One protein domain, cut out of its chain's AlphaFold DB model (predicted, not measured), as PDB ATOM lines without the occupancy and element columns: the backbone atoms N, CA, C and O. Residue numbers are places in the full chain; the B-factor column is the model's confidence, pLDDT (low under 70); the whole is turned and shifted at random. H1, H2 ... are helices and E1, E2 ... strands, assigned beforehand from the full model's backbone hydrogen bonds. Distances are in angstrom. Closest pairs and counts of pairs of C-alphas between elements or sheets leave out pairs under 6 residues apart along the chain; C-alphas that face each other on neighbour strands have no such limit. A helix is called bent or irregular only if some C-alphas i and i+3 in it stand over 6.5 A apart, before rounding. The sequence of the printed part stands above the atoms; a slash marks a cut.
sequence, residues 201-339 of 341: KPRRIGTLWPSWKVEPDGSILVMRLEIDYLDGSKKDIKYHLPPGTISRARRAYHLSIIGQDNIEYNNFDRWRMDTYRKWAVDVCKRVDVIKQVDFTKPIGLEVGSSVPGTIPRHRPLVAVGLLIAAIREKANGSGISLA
ATOM      1  N   LYS A 201     274.251 229.460 288.551       52.91
ATOM      2  CA  LYS A 201     275.582 229.814 289.058       52.91
ATOM      3  C   LYS A 201     276.201 230.865 288.127       52.91
ATOM      4  O   LYS A 201     276.325 230.608 286.925       52.91
ATOM      5  N   PRO A 202     276.553 232.062 288.629       58.22
ATOM      6  CA  PRO A 202     277.270 233.043 287.827       58.22
ATOM      7  C   PRO A 202     278.536 232.384 287.284       58.22
ATOM      8  O   PRO A 202     279.255 231.743 288.045       58.22
ATOM      9  N   ARG A 203     278.809 232.523 285.979       69.00
ATOM     10  CA  ARG A 203     280.003 231.893 285.398       69.00
ATOM     11  C   ARG A 203     281.291 232.474 285.978       69.00
ATOM     12  O   ARG A 203     282.314 231.800 285.987       69.00
ATOM     13  N   ARG A 204     281.212 233.745 286.385       81.31
ATOM     14  CA  ARG A 204     282.299 234.576 286.897       81.31
ATOM     15  C   ARG A 204     281.765 235.404 288.061       81.31
ATOM     16  O   ARG A 204     281.016 236.364 287.836       81.31
ATOM     17  N   ILE A 205     282.104 235.020 289.285       86.94
ATOM     18  CA  ILE A 205     281.758 235.769 290.498       86.94
ATOM     19  C   ILE A 205     282.933 236.678 290.824       86.94
ATOM     20  O   ILE A 205     284.036 236.200 291.039       86.94
ATOM     21  N   GLY A 206     282.705 237.989 290.815       88.19
ATOM     22  CA  GLY A 206     283.721 238.972 291.162       88.19
ATOM     23  C   GLY A 206     283.610 239.416 292.608       88.19
ATOM     24  O   GLY A 206     282.607 240.036 292.952       88.19
ATOM     25  N   THR A 207     284.637 239.197 293.416       90.12
ATOM     26  CA  THR A 207     284.762 239.782 294.751       90.12
ATOM     27  C   THR A 207     285.607 241.049 294.664       90.12
ATOM     28  O   THR A 207     286.798 241.012 294.346       90.12
ATOM     29  N   LEU A 208     284.966 242.190 294.904       87.94
ATOM     30  CA  LEU A 208     285.587 243.505 294.950       87.94
ATOM     31  C   LEU A 208     286.114 243.793 296.346       87.94
ATOM     32  O   LEU A 208     285.358 243.820 297.317       87.94
ATOM     33  N   TRP A 209     287.401 244.108 296.388       86.81
ATOM     34  CA  TRP A 209     288.159 244.486 297.567       86.81
ATOM     35  C   TRP A 209     288.651 245.927 297.393       86.81
ATOM     36  O   TRP A 209     289.698 246.157 296.772       86.81
ATOM     37  N   PRO A 210     287.894 246.924 297.871       82.19
ATOM     38  CA  PRO A 210     288.326 248.313 297.832       82.19
ATOM     39  C   PRO A 210     289.528 248.526 298.767       82.19
ATOM     40  O   PRO A 210     289.586 247.946 299.848       82.19
ATOM     41  N   SER A 211     290.493 249.353 298.367       81.38
ATOM     42  CA  SER A 211     291.718 249.606 299.138       81.38
ATOM     43  C   SER A 211     292.283 251.011 298.883       81.38
ATOM     44  O   SER A 211     291.796 251.746 298.026       81.38
ATOM     45  N   TRP A 212     293.294 251.409 299.657       81.81
ATOM     46  CA  TRP A 212     294.103 252.609 299.407       81.81
ATOM     47  C   TRP A 212     295.550 252.373 299.865       81.81
ATOM     48  O   TRP A 212     296.009 252.901 300.876       81.81
ATOM     49  N   LYS A 213     296.287 251.542 299.133       85.12
ATOM     50  CA  LYS A 213     297.670 251.201 299.483       85.12
ATOM     51  C   LYS A 213     298.638 251.832 298.490       85.12
ATOM     52  O   LYS A 213     298.526 251.591 297.296       85.12
ATOM     53  N   VAL A 214     299.573 252.639 298.978       85.25
ATOM     54  CA  VAL A 214     300.690 253.149 298.178       85.25
ATOM     55  C   VAL A 214     301.704 252.024 298.010       85.25
ATOM     56  O   VAL A 214     302.169 251.455 298.999       85.25
ATOM     57  N   GLU A 215     302.006 251.686 296.765       86.38
ATOM     58  CA  GLU A 215     302.996 250.676 296.404       86.38
ATOM     59  C   GLU A 215     304.405 251.300 296.310       86.38
ATOM     60  O   GLU A 215     304.532 252.526 296.212       86.38
ATOM     61  N   PRO A 216     305.486 250.493 296.353       84.62
ATOM     62  CA  PRO A 216     306.864 251.000 296.325       84.62
ATOM     63  C   PRO A 216     307.211 251.842 295.090       84.62
ATOM     64  O   PRO A 216     308.065 252.719 295.165       84.62
ATOM     65  N   ASP A 217     306.529 251.607 293.967       85.62
ATOM     66  CA  ASP A 217     306.673 252.372 292.722       85.62
ATOM     67  C   ASP A 217     305.950 253.736 292.752       85.62
ATOM     68  O   ASP A 217     305.982 254.496 291.784       85.62
ATOM     69  N   GLY A 218     305.278 254.057 293.862       83.62
ATOM     70  CA  GLY A 218     304.505 255.280 294.052       83.62
ATOM     71  C   GLY A 218     303.094 255.233 293.465       83.62
ATOM     72  O   GLY A 218     302.360 256.221 293.591       83.62
ATOM     73  N   SER A 219     302.691 254.122 292.839       89.69
ATOM     74  CA  SER A 219     301.306 253.888 292.436       89.69
ATOM     75  C   SER A 219     300.420 253.636 293.662       89.69
ATOM     76  O   SER A 219     300.899 253.370 294.763       89.69
ATOM     77  N   ILE A 220     299.102 253.769 293.502       88.31
ATOM     78  CA  ILE A 220     298.153 253.557 294.601       88.31
ATOM     79  C   ILE A 220     297.191 252.451 294.209       88.31
ATOM     80  O   ILE A 220     296.349 252.662 293.338       88.31
ATOM     81  N   LEU A 221     297.268 251.300 294.869       89.44
ATOM     82  CA  LEU A 221     296.267 250.247 294.777       89.44
ATOM     83  C   LEU A 221     294.943 250.759 295.350       89.44
ATOM     84  O   LEU A 221     294.824 251.020 296.550       89.44
ATOM     85  N   VAL A 222     293.945 250.883 294.478       89.12
ATOM     86  CA  VAL A 222     292.608 251.384 294.830       89.12
ATOM     87  C   VAL A 222     291.597 250.254 294.967       89.12
ATOM     88  O   VAL A 222     290.616 250.354 295.703       89.12
ATOM     89  N   MET A 223     291.800 249.168 294.228       89.69
ATOM     90  CA  MET A 223     290.849 248.070 294.183       89.69
ATOM     91  C   MET A 223     291.523 246.792 293.712       89.69
ATOM     92  O   MET A 223     292.316 246.805 292.769       89.69
ATOM     93  N   ARG A 224     291.141 245.680 294.328       90.56
ATOM     94  CA  ARG A 224     291.441 244.332 293.865       90.56
ATOM     95  C   ARG A 224     290.132 243.629 293.494       90.56
ATOM     96  O   ARG A 224     289.139 243.754 294.206       90.56
ATOM     97  N   LEU A 225     290.114 242.943 292.359       91.81
ATOM     98  CA  LEU A 225     288.998 242.132 291.883       91.81
ATOM     99  C   LEU A 225     289.475 240.686 291.785       91.81
ATOM    100  O   LEU A 225     290.243 240.357 290.882       91.81
ATOM    101  N   GLU A 226     288.976 239.843 292.676       92.50
ATOM    102  CA  GLU A 226     289.131 238.393 292.577       92.50
ATOM    103  C   GLU A 226     287.949 237.835 291.783       92.50
ATOM    104  O   GLU A 226     286.806 238.184 292.066       92.50
ATOM    105  N   ILE A 227     288.203 237.022 290.761       91.50
ATOM    106  CA  ILE A 227     287.167 236.389 289.943       91.50
ATOM    107  C   ILE A 227     287.241 234.884 290.142       91.50
ATOM    108  O   ILE A 227     288.222 234.273 289.720       91.50
ATOM    109  N   ASP A 228     286.184 234.314 290.706       88.44
ATOM    110  CA  ASP A 228     285.974 232.873 290.779       88.44
ATOM    111  C   ASP A 228     285.229 232.408 289.519       88.44
ATOM    112  O   ASP A 228     284.129 232.893 289.212       88.44
ATOM    113  N   TYR A 229     285.837 231.484 288.776       83.31
ATOM    114  CA  TYR A 229     285.243 230.851 287.599       83.31
ATOM    115  C   TYR A 229     284.600 229.509 287.971       83.31
ATOM    116  O   TYR A 229     284.931 228.888 288.980       83.31
ATOM    117  N   LEU A 230     283.666 229.031 287.141       76.44
ATOM    118  CA  LEU A 230     282.986 227.745 287.377       76.44
ATOM    119  C   LEU A 230     283.907 226.528 287.329       76.44
ATOM    120  O   LEU A 230     283.577 225.514 287.933       76.44
ATOM    121  N   ASP A 231     285.022 226.618 286.609       76.75
ATOM    122  CA  ASP A 231     286.037 225.563 286.543       76.75
ATOM    123  C   ASP A 231     286.914 225.498 287.809       76.75
ATOM    124  O   ASP A 231     287.835 224.692 287.881       76.75
ATOM    125  N   GLY A 232     286.629 226.343 288.808       77.75
ATOM    126  CA  GLY A 232     287.393 226.452 290.048       77.75
ATOM    127  C   GLY A 232     288.645 227.319 289.930       77.75
ATOM    128  O   GLY A 232     289.303 227.565 290.942       77.75
ATOM    129  N   SER A 233     288.976 227.823 288.737       83.94
ATOM    130  CA  SER A 233     290.089 228.752 288.576       83.94
ATOM    131  C   SER A 233     289.766 230.110 289.201       83.94
ATOM    132  O   SER A 233     288.610 230.541 289.285       83.94
ATOM    133  N   LYS A 234     290.821 230.803 289.639       89.00
ATOM    134  CA  LYS A 234     290.741 232.155 290.193       89.00
ATOM    135  C   LYS A 234     291.598 233.113 289.387       89.00
ATOM    136  O   LYS A 234     292.694 232.767 288.950       89.00
ATOM    137  N   LYS A 235     291.124 234.348 289.228       91.00
ATOM    138  CA  LYS A 235     291.916 235.438 288.647       91.00
ATOM    139  C   LYS A 235     291.897 236.655 289.548       91.00
ATOM    140  O   LYS A 235     290.829 237.187 289.824       91.00
ATOM    141  N   ASP A 236     293.079 237.125 289.923       91.62
ATOM    142  CA  ASP A 236     293.250 238.365 290.672       91.62
ATOM    143  C   ASP A 236     293.625 239.523 289.736       91.62
ATOM    144  O   ASP A 236     294.507 239.394 288.881       91.62
ATOM    145  N   ILE A 237     292.932 240.652 289.864       92.88
ATOM    146  CA  ILE A 237     293.153 241.856 289.058       92.88
ATOM    147  C   ILE A 237     293.257 243.060 289.982       92.88
ATOM    148  O   ILE A 237     292.333 243.369 290.733       92.88
ATOM    149  N   LYS A 238     294.365 243.792 289.874       91.81
ATOM    150  CA  LYS A 238     294.651 244.970 290.694       91.81
ATOM    151  C   LYS A 238     294.537 246.248 289.871       91.81
ATOM    152  O   LYS A 238     295.097 246.340 288.781       91.81
ATOM    153  N   TYR A 239     293.843 247.240 290.413       93.19
ATOM    154  CA  TYR A 239     293.641 248.542 289.786       93.19
ATOM    155  C   TYR A 239     294.404 249.605 290.568       93.19
ATOM    156  O   TYR A 239     294.137 249.825 291.753       93.19
ATOM    157  N   HIS A 240     295.340 250.256 289.882       91.94
ATOM    158  CA  HIS A 240     296.233 251.242 290.472       91.94
ATOM    159  C   HIS A 240     296.014 252.616 289.853       91.94
ATOM    160  O   HIS A 240     295.938 252.750 288.630       91.94
ATOM    161  N   LEU A 241     295.957 253.649 290.692       92.31
ATOM    162  CA  LEU A 241     296.217 255.005 290.224       92.31
ATOM    163  C   LEU A 241     297.725 255.144 289.977       92.31
ATOM    164  O   LEU A 241     298.513 254.600 290.756       92.31
ATOM    165  N   PRO A 242     298.137 255.851 288.914       92.94
ATOM    166  CA  PRO A 242     299.539 255.928 288.534       92.94
ATOM    167  C   PRO A 242     300.390 256.666 289.580       92.94
ATOM    168  O   PRO A 242     299.851 257.446 290.384       92.94
ATOM    169  N   PRO A 243     301.720 256.486 289.539       91.31
ATOM    170  CA  PRO A 243     302.648 257.281 290.332       91.31
ATOM    171  C   PRO A 243     302.417 258.790 290.173       91.31
ATOM    172  O   PRO A 243     301.973 259.268 289.129       91.31
ATOM    173  N   GLY A 244     302.667 259.555 291.238       88.31
ATOM    174  CA  GLY A 244     302.459 261.012 291.256       88.31
ATOM    175  C   GLY A 244     301.018 261.465 291.537       88.31
ATOM    176  O   GLY A 244     300.778 262.661 291.719       88.31
ATOM    177  N   THR A 245     300.064 260.535 291.666       89.69
ATOM    178  CA  THR A 245     298.661 260.848 291.998       89.69
ATOM    179  C   THR A 245     298.530 261.651 293.296       89.69
ATOM    180  O   THR A 245     297.781 262.624 293.331       89.69
ATOM    181  N   ILE A 246     299.277 261.301 294.350       86.44
ATOM    182  CA  ILE A 246     299.257 262.037 295.629       86.44
ATOM    183  C   ILE A 246     299.742 263.475 295.452       86.44
ATOM    184  O   ILE A 246     299.117 264.390 295.983       86.44
ATOM    185  N   SER A 247     300.833 263.690 294.714       86.56
ATOM    186  CA  SER A 247     301.387 265.027 294.475       86.56
ATOM    187  C   SER A 247     300.405 265.893 293.692       86.56
ATOM    188  O   SER A 247     300.127 267.024 294.092       86.56
ATOM    189  N   ARG A 248     299.804 265.328 292.636       87.00
ATOM    190  CA  ARG A 248     298.768 265.994 291.838       87.00
ATOM    191  C   ARG A 248     297.539 266.341 292.679       87.00
ATOM    192  O   ARG A 248     297.054 267.463 292.611       87.00
ATOM    193  N   ALA A 249     297.073 265.403 293.500       85.75
ATOM    194  CA  ALA A 249     295.933 265.615 294.380       85.75
ATOM    195  C   ALA A 249     296.227 266.693 295.432       85.75
ATOM    196  O   ALA A 249     295.414 267.579 295.647       85.75
ATOM    197  N   ARG A 250     297.407 266.670 296.062       84.56
ATOM    198  CA  ARG A 250     297.796 267.683 297.053       84.56
ATOM    199  C   ARG A 250     297.811 269.087 296.465       84.56
ATOM    200  O   ARG A 250     297.258 269.978 297.096       84.56
ATOM    201  N   ARG A 251     298.394 269.272 295.275       84.31
ATOM    202  CA  ARG A 251     298.387 270.573 294.589       84.31
ATOM    203  C   ARG A 251     296.953 271.033 294.319       84.31
ATOM    204  O   ARG A 251     296.572 272.109 294.760       84.31
ATOM    205  N   ALA A 252     296.148 270.165 293.712       81.12
ATOM    206  CA  ALA A 252     294.767 270.462 293.351       81.12
ATOM    207  C   ALA A 252     293.886 270.831 294.564       81.12
ATOM    208  O   ALA A 252     293.144 271.808 294.524       81.12
ATOM    209  N   TYR A 253     293.986 270.078 295.665       79.81
ATOM    210  CA  TYR A 253     293.244 270.371 296.895       79.81
ATOM    211  C   TYR A 253     293.777 271.620 297.604       79.81
ATOM    212  O   TYR A 253     292.981 272.402 298.109       79.81
ATOM    213  N   HIS A 254     295.097 271.830 297.638       77.50
ATOM    214  CA  HIS A 254     295.684 273.020 298.251       77.50
ATOM    215  C   HIS A 254     295.210 274.296 297.552       77.50
ATOM    216  O   HIS A 254     294.683 275.168 298.231       77.50
ATOM    217  N   LEU A 255     295.310 274.358 296.217       69.12
ATOM    218  CA  LEU A 255     294.893 275.515 295.413       69.12
ATOM    219  C   LEU A 255     293.395 275.829 295.534       69.12
ATOM    220  O   LEU A 255     293.013 276.999 295.534       69.12
ATOM    221  N   SER A 256     292.557 274.801 295.690       68.00
ATOM    222  CA  SER A 256     291.122 274.982 295.925       68.00
ATOM    223  C   SER A 256     290.821 275.479 297.342       68.00
ATOM    224  O   SER A 256     290.053 276.425 297.502       68.00
ATOM    225  N   ILE A 257     291.460 274.909 298.373       73.00
ATOM    226  CA  ILE A 257     291.264 275.316 299.777       73.00
ATOM    227  C   ILE A 257     291.681 276.774 300.000       73.00
ATOM    228  O   ILE A 257     291.005 277.497 300.723       73.00
ATOM    229  N   ILE A 258     292.770 277.213 299.369       71.44
ATOM    230  CA  ILE A 258     293.249 278.601 299.464       71.44
ATOM    231  C   ILE A 258     292.504 279.562 298.518       71.44
ATOM    232  O   ILE A 258     292.846 280.739 298.464       71.44
ATOM    233  N   GLY A 259     291.516 279.074 297.756       60.62
ATOM    234  CA  GLY A 259     290.685 279.879 296.855       60.62
ATOM    235  C   GLY A 259     291.409 280.446 295.630       60.62
ATOM    236  O   GLY A 259     290.851 281.298 294.945       60.62
ATOM    237  N   GLN A 260     292.635 279.994 295.350       64.31
ATOM    238  CA  GLN A 260     293.457 280.512 294.253       64.31
ATOM    239  C   GLN A 260     293.089 279.896 292.904       64.31
ATOM    240  O   GLN A 260     293.084 280.606 291.902       64.31
ATOM    241  N   ASP A 261     292.776 278.595 292.859       62.38
ATOM    242  CA  ASP A 261     292.384 277.939 291.612       62.38
ATOM    243  C   ASP A 261     291.518 276.683 291.834       62.38
ATOM    244  O   ASP A 261     291.982 275.632 292.280       62.38
ATOM    245  N   ASN A 262     290.239 276.776 291.459       77.06
ATOM    246  CA  ASN A 262     289.309 275.641 291.449       77.06
ATOM    247  C   ASN A 262     289.395 274.805 290.157       77.06
ATOM    248  O   ASN A 262     288.842 273.703 290.095       77.06
ATOM    249  N   ILE A 263     290.071 275.298 289.117       79.62
ATOM    250  CA  ILE A 263     290.228 274.616 287.829       79.62
ATOM    251  C   ILE A 263     291.116 273.383 288.001       79.62
ATOM    252  O   ILE A 263     290.745 272.307 287.524       79.62
ATOM    253  N   GLU A 264     292.234 273.479 288.728       79.00
ATOM    254  CA  GLU A 264     293.094 272.319 289.005       79.00
ATOM    255  C   GLU A 264     292.366 271.211 289.783       79.00
ATOM    256  O   GLU A 264     292.484 270.032 289.427       79.00
ATOM    257  N   TYR A 265     291.562 271.572 290.789       82.00
ATOM    258  CA  TYR A 265     290.707 270.625 291.511       82.00
ATOM    259  C   TYR A 265     289.719 269.924 290.581       82.00
ATOM    260  O   TYR A 265     289.678 268.691 290.531       82.00
ATOM    261  N   ASN A 266     288.983 270.694 289.780       83.19
ATOM    262  CA  ASN A 266     288.012 270.152 288.831       83.19
ATOM    263  C   ASN A 266     288.674 269.249 287.778       83.19
ATOM    264  O   ASN A 266     288.122 268.211 287.410       83.19
ATOM    265  N   ASN A 267     289.873 269.604 287.309       86.81
ATOM    266  CA  ASN A 267     290.641 268.801 286.359       86.81
ATOM    267  C   ASN A 267     291.127 267.486 286.976       86.81
ATOM    268  O   ASN A 267     291.073 266.441 286.321       86.81
ATOM    269  N   PHE A 268     291.593 267.521 288.228       88.06
ATOM    270  CA  PHE A 268     291.979 266.319 288.960       88.06
ATOM    271  C   PHE A 268     290.777 265.398 289.196       88.06
ATOM    272  O   PHE A 268     290.853 264.205 288.892       88.06
ATOM    273  N   ASP A 269     289.659 265.946 289.676       87.56
ATOM    274  CA  ASP A 269     288.454 265.168 289.955       87.56
ATOM    275  C   ASP A 269     287.867 264.544 288.681       87.56
ATOM    276  O   ASP A 269     287.580 263.345 288.651       87.56
ATOM    277  N   ARG A 270     287.800 265.308 287.580       88.12
ATOM    278  CA  ARG A 270     287.362 264.802 286.270       88.12
ATOM    279  C   ARG A 270     288.241 263.651 285.786       88.12
ATOM    280  O   ARG A 270     287.720 262.602 285.411       88.12
ATOM    281  N   TRP A 271     289.565 263.808 285.845       93.75
ATOM    282  CA  TRP A 271     290.510 262.753 285.467       93.75
ATOM    283  C   TRP A 271     290.333 261.479 286.313       93.75
ATOM    284  O   TRP A 271     290.323 260.365 285.772       93.75
ATOM    285  N   ARG A 272     290.154 261.631 287.631       92.62
ATOM    286  CA  ARG A 272     289.912 260.516 288.557       92.62
ATOM    287  C   ARG A 272     288.604 259.799 288.222       92.62
ATOM    288  O   ARG A 272     288.598 258.579 288.060       92.62
ATOM    289  N   MET A 273     287.517 260.546 288.042       92.31
ATOM    290  CA  MET A 273     286.208 259.992 287.691       92.31
ATOM    291  C   MET A 273     286.207 259.280 286.339       92.31
ATOM    292  O   MET A 273     285.614 258.207 286.213       92.31
ATOM    293  N   ASP A 274     286.897 259.812 285.333       92.44
ATOM    294  CA  ASP A 274     287.015 259.155 284.029       92.44
ATOM    295  C   ASP A 274     287.811 257.849 284.117       92.44
ATOM    296  O   ASP A 274     287.449 256.853 283.483       92.44
ATOM    297  N   THR A 275     288.847 257.814 284.956       94.25
ATOM    298  CA  THR A 275     289.596 256.589 285.266       94.25
ATOM    299  C   THR A 275     288.693 255.553 285.943       94.25
ATOM    300  O   THR A 275     288.623 254.405 285.500       94.25
ATOM    301  N   TYR A 276     287.908 255.965 286.940       94.94
ATOM    302  CA  TYR A 276     286.977 255.081 287.652       94.94
ATOM    303  C   TYR A 276     285.857 254.553 286.765       94.94
ATOM    304  O   TYR A 276     285.522 253.373 286.845       94.94
ATOM    305  N   ARG A 277     285.323 255.367 285.853       91.69
ATOM    306  CA  ARG A 277     284.343 254.908 284.856       91.69
ATOM    307  C   ARG A 277     284.934 253.863 283.915       91.69
ATOM    308  O   ARG A 277     284.260 252.878 283.608       91.69
ATOM    309  N   LYS A 278     286.187 254.034 283.472       94.25
ATOM    310  CA  LYS A 278     286.884 253.033 282.642       94.25
ATOM    311  C   LYS A 278     287.048 251.712 283.393       94.25
ATOM    312  O   LYS A 278     286.726 250.663 282.837       94.25
ATOM    313  N   TRP A 279     287.463 251.757 284.659       95.50
ATOM    314  CA  TRP A 279     287.571 250.559 285.496       95.50
ATOM    315  C   TRP A 279     286.214 249.916 285.777       95.50
ATOM    316  O   TRP A 279     286.087 248.704 285.655       95.50
ATOM    317  N   ALA A 280     285.168 250.699 286.046       92.00
ATOM    318  CA  ALA A 280     283.812 250.185 286.228       92.00
ATOM    319  C   ALA A 280     283.304 249.426 284.990       92.00
ATOM    320  O   ALA A 280     282.693 248.362 285.113       92.00
ATOM    321  N   VAL A 281     283.588 249.941 283.787       88.88
ATOM    322  CA  VAL A 281     283.292 249.247 282.524       88.88
ATOM    323  C   VAL A 281     284.071 247.937 282.416       88.88
ATOM    324  O   VAL A 281     283.489 246.940 281.988       88.88
ATOM    325  N   ASP A 282     285.355 247.929 282.776       91.56
ATOM    326  CA  ASP A 282     286.195 246.729 282.726       91.56
ATOM    327  C   ASP A 282     285.709 245.651 283.708       91.56
ATOM    328  O   ASP A 282     285.410 244.533 283.288       91.56
ATOM    329  N   VAL A 283     285.489 246.007 284.979       91.19
ATOM    330  CA  VAL A 283     284.915 245.116 286.005       91.19
ATOM    331  C   VAL A 283     283.612 244.491 285.503       91.19
ATOM    332  O   VAL A 283     283.495 243.269 285.436       91.19
ATOM    333  N   CYS A 284     282.657 245.310 285.049       86.25
ATOM    334  CA  CYS A 284     281.346 244.839 284.590       86.25
ATOM    335  C   CYS A 284     281.396 244.012 283.288       86.25
ATOM    336  O   CYS A 284     280.437 243.314 282.949       86.25
ATOM    337  N   LYS A 285     282.486 244.080 282.513       84.56
ATOM    338  CA  LYS A 285     282.707 243.183 281.366       84.56
ATOM    339  C   LYS A 285     283.215 241.810 281.806       84.56
ATOM    340  O   LYS A 285     282.904 240.808 281.155       84.56
ATOM    341  N   ARG A 286     283.997 241.768 282.886       85.56
ATOM    342  CA  ARG A 286     284.683 240.567 283.370       85.56
ATOM    343  C   ARG A 286     283.805 239.653 284.211       85.56
ATOM    344  O   ARG A 286     284.046 238.454 284.189       85.56
ATOM    345  N   VAL A 287     282.807 240.187 284.908       85.31
ATOM    346  CA  VAL A 287     282.035 239.429 285.904       85.31
ATOM    347  C   VAL A 287     280.546 239.406 285.585       85.31
ATOM    348  O   VAL A 287     280.025 240.289 284.899       85.31
ATOM    349  N   ASP A 288     279.865 238.375 286.080       76.38
ATOM    350  CA  ASP A 288     278.415 238.212 285.940       76.38
ATOM    351  C   ASP A 288     277.664 238.637 287.213       76.38
ATOM    352  O   ASP A 288     276.516 239.073 287.130       76.38
ATOM    353  N   VAL A 289     278.327 238.548 288.370       83.44
ATOM    354  CA  VAL A 289     277.856 239.012 289.684       83.44
ATOM    355  C   VAL A 289     279.017 239.673 290.418       83.44
ATOM    356  O   VAL A 289     280.159 239.232 290.290       83.44
ATOM    357  N   ILE A 290     278.715 240.721 291.183       86.69
ATOM    358  CA  ILE A 290     279.673 241.426 292.031       86.69
ATOM    359  C   ILE A 290     279.303 241.207 293.496       86.69
ATOM    360  O   ILE A 290     278.199 241.552 293.919       86.69
ATOM    361  N   LYS A 291     280.250 240.689 294.270       87.88
ATOM    362  CA  LYS A 291     280.271 240.754 295.728       87.88
ATOM    363  C   LYS A 291     281.178 241.904 296.128       87.88
ATOM    364  O   LYS A 291     282.316 241.975 295.676       87.88
ATOM    365  N   GLN A 292     280.676 242.838 296.916       81.50
ATOM    366  CA  GLN A 292     281.464 243.945 297.428       81.50
ATOM    367  C   GLN A 292     281.754 243.686 298.900       81.50
ATOM    368  O   GLN A 292     280.822 243.662 299.699       81.50
ATOM    369  N   VAL A 293     283.033 243.548 299.245       78.31
ATOM    370  CA  VAL A 293     283.452 243.514 300.646       78.31
ATOM    371  C   VAL A 293     283.256 244.901 301.240       78.31
ATOM    372  O   VAL A 293     283.581 245.915 300.601       78.31
ATOM    373  N   ASP A 294     282.694 244.952 302.444       69.94
ATOM    374  CA  ASP A 294     282.554 246.195 303.189       69.94
ATOM    375  C   ASP A 294     283.902 246.925 303.298       69.94
ATOM    376  O   ASP A 294     284.845 246.472 303.941       69.94
ATOM    377  N   PHE A 295     283.988 248.100 302.673       61.66
ATOM    378  CA  PHE A 295     285.204 248.914 302.647       61.66
ATOM    379  C   PHE A 295     285.540 249.524 304.018       61.66
ATOM    380  O   PHE A 295     286.602 250.132 304.174       61.66
ATOM    381  N   THR A 296     284.620 249.436 304.986       59.12
ATOM    382  CA  THR A 296     284.852 249.830 306.381       59.12
ATOM    383  C   THR A 296     285.494 248.716 307.205       59.12
ATOM    384  O   THR A 296     286.064 249.013 308.252       59.12
ATOM    385  N   LYS A 297     285.484 247.470 306.711       54.19
ATOM    386  CA  LYS A 297     286.172 246.327 307.314       54.19
ATOM    387  C   LYS A 297     287.500 246.112 306.581       54.19
ATOM    388  O   LYS A 297     287.499 245.621 305.451       54.19
ATOM    389  N   PRO A 298     288.643 246.524 307.156       46.91
ATOM    390  CA  PRO A 298     289.927 246.275 306.528       46.91
ATOM    391  C   PRO A 298     290.151 244.768 306.366       46.91
ATOM    392  O   PRO A 298     289.750 243.953 307.193       46.91
ATOM    393  N   ILE A 299     290.772 244.420 305.244       50.41
ATOM    394  CA  ILE A 299     291.065 243.057 304.799       50.41
ATOM    395  C   ILE A 299     291.780 242.288 305.913       50.41
ATOM    396  O   ILE A 299     292.921 242.623 306.207       50.41
ATOM    397  N   GLY A 300     291.147 241.249 306.470       43.38
ATOM    398  CA  GLY A 300     291.820 240.225 307.283       43.38
ATOM    399  C   GLY A 300     292.669 240.757 308.441       43.38
ATOM    400  O   GLY A 300     293.659 240.122 308.792       43.38
ATOM    401  N   LEU A 301     292.323 241.923 308.987       42.72
ATOM    402  CA  LEU A 301     293.074 242.569 310.054       42.72
ATOM    403  C   LEU A 301     292.178 242.762 311.262       42.72
ATOM    404  O   LEU A 301     291.049 243.248 311.150       42.72
ATOM    405  N   GLU A 302     292.712 242.384 312.414       41.38
ATOM    406  CA  GLU A 302     292.132 242.722 313.700       41.38
ATOM    407  C   GLU A 302     291.983 244.245 313.809       41.38
ATOM    408  O   GLU A 302     292.755 245.032 313.244       41.38
ATOM    409  N   VAL A 303     290.944 244.683 314.514       40.44
ATOM    410  CA  VAL A 303     290.698 246.104 314.763       40.44
ATOM    411  C   VAL A 303     291.945 246.698 315.434       40.44
ATOM    412  O   VAL A 303     292.246 246.365 316.573       40.44
ATOM    413  N   GLY A 304     292.679 247.562 314.722       41.22
ATOM    414  CA  GLY A 304     293.898 248.217 315.222       41.22
ATOM    415  C   GLY A 304     295.175 247.960 314.412       41.22
ATOM    416  O   GLY A 304     296.165 248.661 314.617       41.22
ATOM    417  N   SER A 305     295.182 247.026 313.457       43.53
ATOM    418  CA  SER A 305     296.371 246.764 312.635       43.53
ATOM    419  C   SER A 305     296.536 247.788 311.496       43.53
ATOM    420  O   SER A 305     295.600 248.052 310.737       43.53
ATOM    421  N   SER A 306     297.743 248.343 311.319       51.75
ATOM    422  CA  SER A 306     298.065 249.205 310.168       51.75
ATOM    423  C   SER A 306     298.561 248.371 308.979       51.75
ATOM    424  O   SER A 306     299.491 247.583 309.119       51.75
ATOM    425  N   VAL A 307     297.950 248.526 307.797       58.62
ATOM    426  CA  VAL A 307     298.458 247.902 306.561       58.62
ATOM    427  C   VAL A 307     299.636 248.745 306.054       58.62
ATOM    428  O   VAL A 307     299.436 249.938 305.786       58.62
ATOM    429  N   PRO A 308     300.837 248.175 305.842       59.25
ATOM    430  CA  PRO A 308     301.955 248.899 305.245       59.25
ATOM    431  C   PRO A 308     301.565 249.551 303.911       59.25
ATOM    432  O   PRO A 308     300.972 248.913 303.040       59.25
ATOM    433  N   GLY A 309     301.865 250.844 303.763       59.78
ATOM    434  CA  GLY A 309     301.502 251.636 302.581       59.78
ATOM    435  C   GLY A 309     300.096 252.250 302.618       59.78
ATOM    436  O   GLY A 309     299.782 253.077 301.765       59.78
ATOM    437  N   THR A 310     299.251 251.930 303.606       69.50
ATOM    438  CA  THR A 310     297.985 252.655 303.812       69.50
ATOM    439  C   THR A 310     298.219 253.879 304.691       69.50
ATOM    440  O   THR A 310     298.534 253.780 305.872       69.50
ATOM    441  N   ILE A 311     298.079 255.071 304.110       73.50
ATOM    442  CA  ILE A 311     298.262 256.329 304.841       73.50
ATOM    443  C   ILE A 311     296.898 257.028 304.958       73.50
ATOM    444  O   ILE A 311     296.334 257.412 303.929       73.50
ATOM    445  N   PRO A 312     296.350 257.245 306.174       74.00
ATOM    446  CA  PRO A 312     294.998 257.785 306.364       74.00
ATOM    447  C   PRO A 312     294.726 259.094 305.611       74.00
ATOM    448  O   PRO A 312     293.689 259.235 304.966       74.00
ATOM    449  N   ARG A 313     295.698 260.017 305.589       77.31
ATOM    450  CA  ARG A 313     295.605 261.304 304.867       77.31
ATOM    451  C   ARG A 313     295.476 261.176 303.342       77.31
ATOM    452  O   ARG A 313     295.132 262.150 302.684       77.31
ATOM    453  N   HIS A 314     295.780 260.016 302.756       79.69
ATOM    454  CA  HIS A 314     295.639 259.780 301.312       79.69
ATOM    455  C   HIS A 314     294.275 259.201 300.936       79.69
ATOM    456  O   HIS A 314     293.864 259.315 299.783       79.69
ATOM    457  N   ARG A 315     293.532 258.645 301.899       76.06
ATOM    458  CA  ARG A 315     292.203 258.061 301.674       76.06
ATOM    459  C   ARG A 315     291.212 259.036 301.007       76.06
ATOM    460  O   ARG A 315     290.560 258.617 300.047       76.06
ATOM    461  N   PRO A 316     291.117 260.323 301.408       77.38
ATOM    462  CA  PRO A 316     290.234 261.282 300.736       77.38
ATOM    463  C   PRO A 316     290.660 261.591 299.293       77.38
ATOM    464  O   PRO A 316     289.817 261.869 298.444       77.38
ATOM    465  N   LEU A 317     291.961 261.498 298.995       83.06
ATOM    466  CA  LEU A 317     292.519 261.768 297.665       83.06
ATOM    467  C   LEU A 317     292.173 260.650 296.676       83.06
ATOM    468  O   LEU A 317     291.926 260.907 295.498       83.06
ATOM    469  N   VAL A 318     292.110 259.411 297.165       83.38
ATOM    470  CA  VAL A 318     291.646 258.260 296.383       83.38
ATOM    471  C   VAL A 318     290.121 258.286 296.246       83.38
ATOM    472  O   VAL A 318     289.605 257.998 295.174       83.38
ATOM    473  N   ALA A 319     289.375 258.678 297.282       86.06
ATOM    474  CA  ALA A 319     287.910 258.750 297.245       86.06
ATOM    475  C   ALA A 319     287.254 257.449 296.734       86.06
ATOM    476  O   ALA A 319     286.453 257.449 295.801       86.06
ATOM    477  N   VAL A 320     287.589 256.320 297.369       82.88
ATOM    478  CA  VAL A 320     287.110 254.965 297.020       82.88
ATOM    479  C   VAL A 320     285.579 254.882 296.879       82.88
ATOM    480  O   VAL A 320     285.071 254.141 296.040       82.88
ATOM    481  N   GLY A 321     284.831 255.690 297.639       83.56
ATOM    482  CA  GLY A 321     283.374 255.791 297.512       83.56
ATOM    483  C   GLY A 321     282.904 256.179 296.104       83.56
ATOM    484  O   GLY A 321     281.910 255.634 295.628       83.56
ATOM    485  N   LEU A 322     283.647 257.040 295.398       89.00
ATOM    486  CA  LEU A 322     283.339 257.428 294.018       89.00
ATOM    487  C   LEU A 322     283.555 256.273 293.032       89.00
ATOM    488  O   LEU A 322     282.757 256.092 292.114       89.00
ATOM    489  N   LEU A 323     284.592 255.456 293.240       89.88
ATOM    490  CA  LEU A 323     284.814 254.247 292.444       89.88
ATOM    491  C   LEU A 323     283.675 253.241 292.649       89.88
ATOM    492  O   LEU A 323     283.123 252.729 291.677       89.88
ATOM    493  N   ILE A 324     283.288 252.993 293.904       87.38
ATOM    494  CA  ILE A 324     282.165 252.104 294.239       87.38
ATOM    495  C   ILE A 324     280.870 252.616 293.596       87.38
ATOM    496  O   ILE A 324     280.125 251.829 293.012       87.38
ATOM    497  N   ALA A 325     280.610 253.925 293.657       86.81
ATOM    498  CA  ALA A 325     279.450 254.535 293.015       86.81
ATOM    499  C   ALA A 325     279.464 254.327 291.491       86.81
ATOM    500  O   ALA A 325     278.459 253.884 290.933       86.81
ATOM    501  N   ALA A 326     280.607 254.543 290.830       90.19
ATOM    502  CA  ALA A 326     280.758 254.315 289.392       90.19
ATOM    503  C   ALA A 326     280.531 252.840 289.003       90.19
ATOM    504  O   ALA A 326     279.894 252.548 287.988       90.19
ATOM    505  N   ILE A 327     281.012 251.895 289.819       90.19
ATOM    506  CA  ILE A 327     280.773 250.459 289.618       90.19
ATOM    507  C   ILE A 327     279.291 250.127 289.789       90.19
ATOM    508  O   ILE A 327     278.730 249.444 288.934       90.19
ATOM    509  N   ARG A 328     278.639 250.632 290.843       85.56
ATOM    510  CA  ARG A 328     277.200 250.426 291.085       85.56
ATOM    511  C   ARG A 328     276.353 250.958 289.938       85.56
ATOM    512  O   ARG A 328     275.494 250.239 289.431       85.56
ATOM    513  N   GLU A 329     276.623 252.181 289.490       83.31
ATOM    514  CA  GLU A 329     275.946 252.791 288.342       83.31
ATOM    515  C   GLU A 329     276.088 251.906 287.095       83.31
ATOM    516  O   GLU A 329     275.100 251.579 286.426       83.31
ATOM    517  N   LYS A 330     277.311 251.436 286.811       87.31
ATOM    518  CA  LYS A 330     277.573 250.609 285.632       87.31
ATOM    519  C   LYS A 330     276.960 249.212 285.727       87.31
ATOM    520  O   LYS A 330     276.445 248.718 284.716       87.31
ATOM    521  N   ALA A 331     277.000 248.590 286.902       78.19
ATOM    522  CA  ALA A 331     276.411 247.285 287.169       78.19
ATOM    523  C   ALA A 331     274.889 247.328 286.974       78.19
ATOM    524  O   ALA A 331     274.353 246.519 286.212       78.19
ATOM    525  N   ASN A 332     274.225 248.348 287.532       71.88
ATOM    526  CA  ASN A 332     272.792 248.595 287.351       71.88
ATOM    527  C   ASN A 332     272.433 248.775 285.870       71.88
ATOM    528  O   ASN A 332     271.510 248.135 285.366       71.88
ATOM    529  N   GLY A 333     273.208 249.584 285.139       65.31
ATOM    530  CA  GLY A 333     273.015 249.778 283.700       65.31
ATOM    531  C   GLY A 333     273.245 248.517 282.855       65.31
ATOM    532  O   GLY A 333     272.741 248.440 281.736       65.31
ATOM    533  N   SER A 334     273.981 247.531 283.379       66.19
ATOM    534  CA  SER A 334     274.368 246.296 282.676       66.19
ATOM    535  C   SER A 334     273.626 245.044 283.172       66.19
ATOM    536  O   SER A 334     273.923 243.942 282.705       66.19
ATOM    537  N   GLY A 335     272.687 245.196 284.115       63.97
ATOM    538  CA  GLY A 335     271.920 244.093 284.705       63.97
ATOM    539  C   GLY A 335     272.753 243.120 285.548       63.97
ATOM    540  O   GLY A 335     272.414 241.941 285.614       63.97
ATOM    541  N   ILE A 336     273.856 243.587 286.139       72.75
ATOM    542  CA  ILE A 336     274.728 242.793 287.017       72.75
ATOM    543  C   ILE A 336     274.247 242.965 288.456       72.75
ATOM    544  O   ILE A 336     274.111 244.093 288.930       72.75
ATOM    545  N   SER A 337     274.005 241.856 289.153       72.06
ATOM    546  CA  SER A 337     273.662 241.886 290.575       72.06
ATOM    547  C   SER A 337     274.877 242.287 291.405       72.06
ATOM    548  O   SER A 337     275.956 241.713 291.241       72.06
ATOM    549  N   LEU A 338     274.681 243.253 292.301       73.75
ATOM    550  CA  LEU A 338     275.671 243.685 293.281       73.75
ATOM    551  C   LEU A 338     275.151 243.340 294.679       73.75
ATOM    552  O   LEU A 338     274.081 243.805 295.068       73.75
ATOM    553  N   ALA A 339     275.889 242.499 295.398       70.50
ATOM    554  CA  ALA A 339     275.624 242.131 296.784       70.50
ATOM    555  C   ALA A 339     276.744 242.683 297.670       70.50
ATOM    556  O   ALA A 339     277.908 242.651 297.272       70.50
TER     557      ALA A 339
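This is residues 201 to 339 of the 341 residues of an uncharacterized protein of Acidithiobacillus ferrooxidans (UniProt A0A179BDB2). A twisted sheet of five strands has the long helix H2 and the helix H4 packed over one face, the two crossing each other at a steep tilt of 48 degrees, while H1 and the first part of H2 form a helical hairpin that reaches beyond one end of the sheet. The loop of residues 300 to 305 sticks out free. The printed part has 139 residues, with named elements in the order E1, E2, E3, H1, H2, E4, H3, H4, E5; the mixed sheet runs E3, E2, E1, E4, E5, and the class is mixed, helices and strands. The whole is compact, with a radius of gyration of the C-alphas of 16.2 A, and spans 54 by 36 by 25 A, only just elongated.

E1, residues 204 to 214, starts with C-alpha 204 at (282.299, 234.576, 286.897), is 28.5 A long and bends by 55 degrees at residue 211. E2 is residues 220 to 229, 27.0 A, and E3 residues 234 to 241, 23.5 A. H1 is residues 245 to 257, 18.0 A. H2, residues 262 to 286, runs 36.3 A from C-alpha 262 at (289.309, 275.641, 291.449). E4 is residues 289 to 292, H3 residues 312 to 318, and H4 residues 320 to 333, 20.1 A. E5, residues 337 to 339, ends with C-alpha 339 at (275.624, 242.131, 296.784). H3 is only just irregular: C-alphas 313 and 316 are 6.8 A apart.

E1, E2 and E3 form a meander, each strand the antiparallel neighbour of the one before; N 207 and O 226 are 2.7 A apart, N 225 and O 237 2.8 A. E4 is parallel to E1, with N 208 and O 291 at 2.8 A, and to E5, with N 290 and O 337 at 2.9 A. E4, H3, H4, E5 make a strand-helix-strand unit, parallel neighbour strands joined through helices, with a right-handed crossover. H2 is on the sheet, over E2 at a height of 10.8 A. H4 is on the same face, over E1 and E4 at 9.0 A. H2 touches H4 with residues 273 to 284 alone, at a steep tilt of 48 degrees; the closest C-alphas, Ala 280 and Ile 327, are 4.6 A apart. H1 is not on the sheet. Every O i to N i+4 pair is within hydrogen-bond range in H1, H2 and H4; H3 has 1 of 3, and 3 of 4 O i to N i+3 pairs.

The C-alphas farthest apart, Asp 231 and Gln 260, are 56.0 A apart. The printed part has no cut. The link from E4 to H3, 19 residues, is long. Mean pLDDT of the printed part is 79.6; residues 294 to 310 are among those under 70.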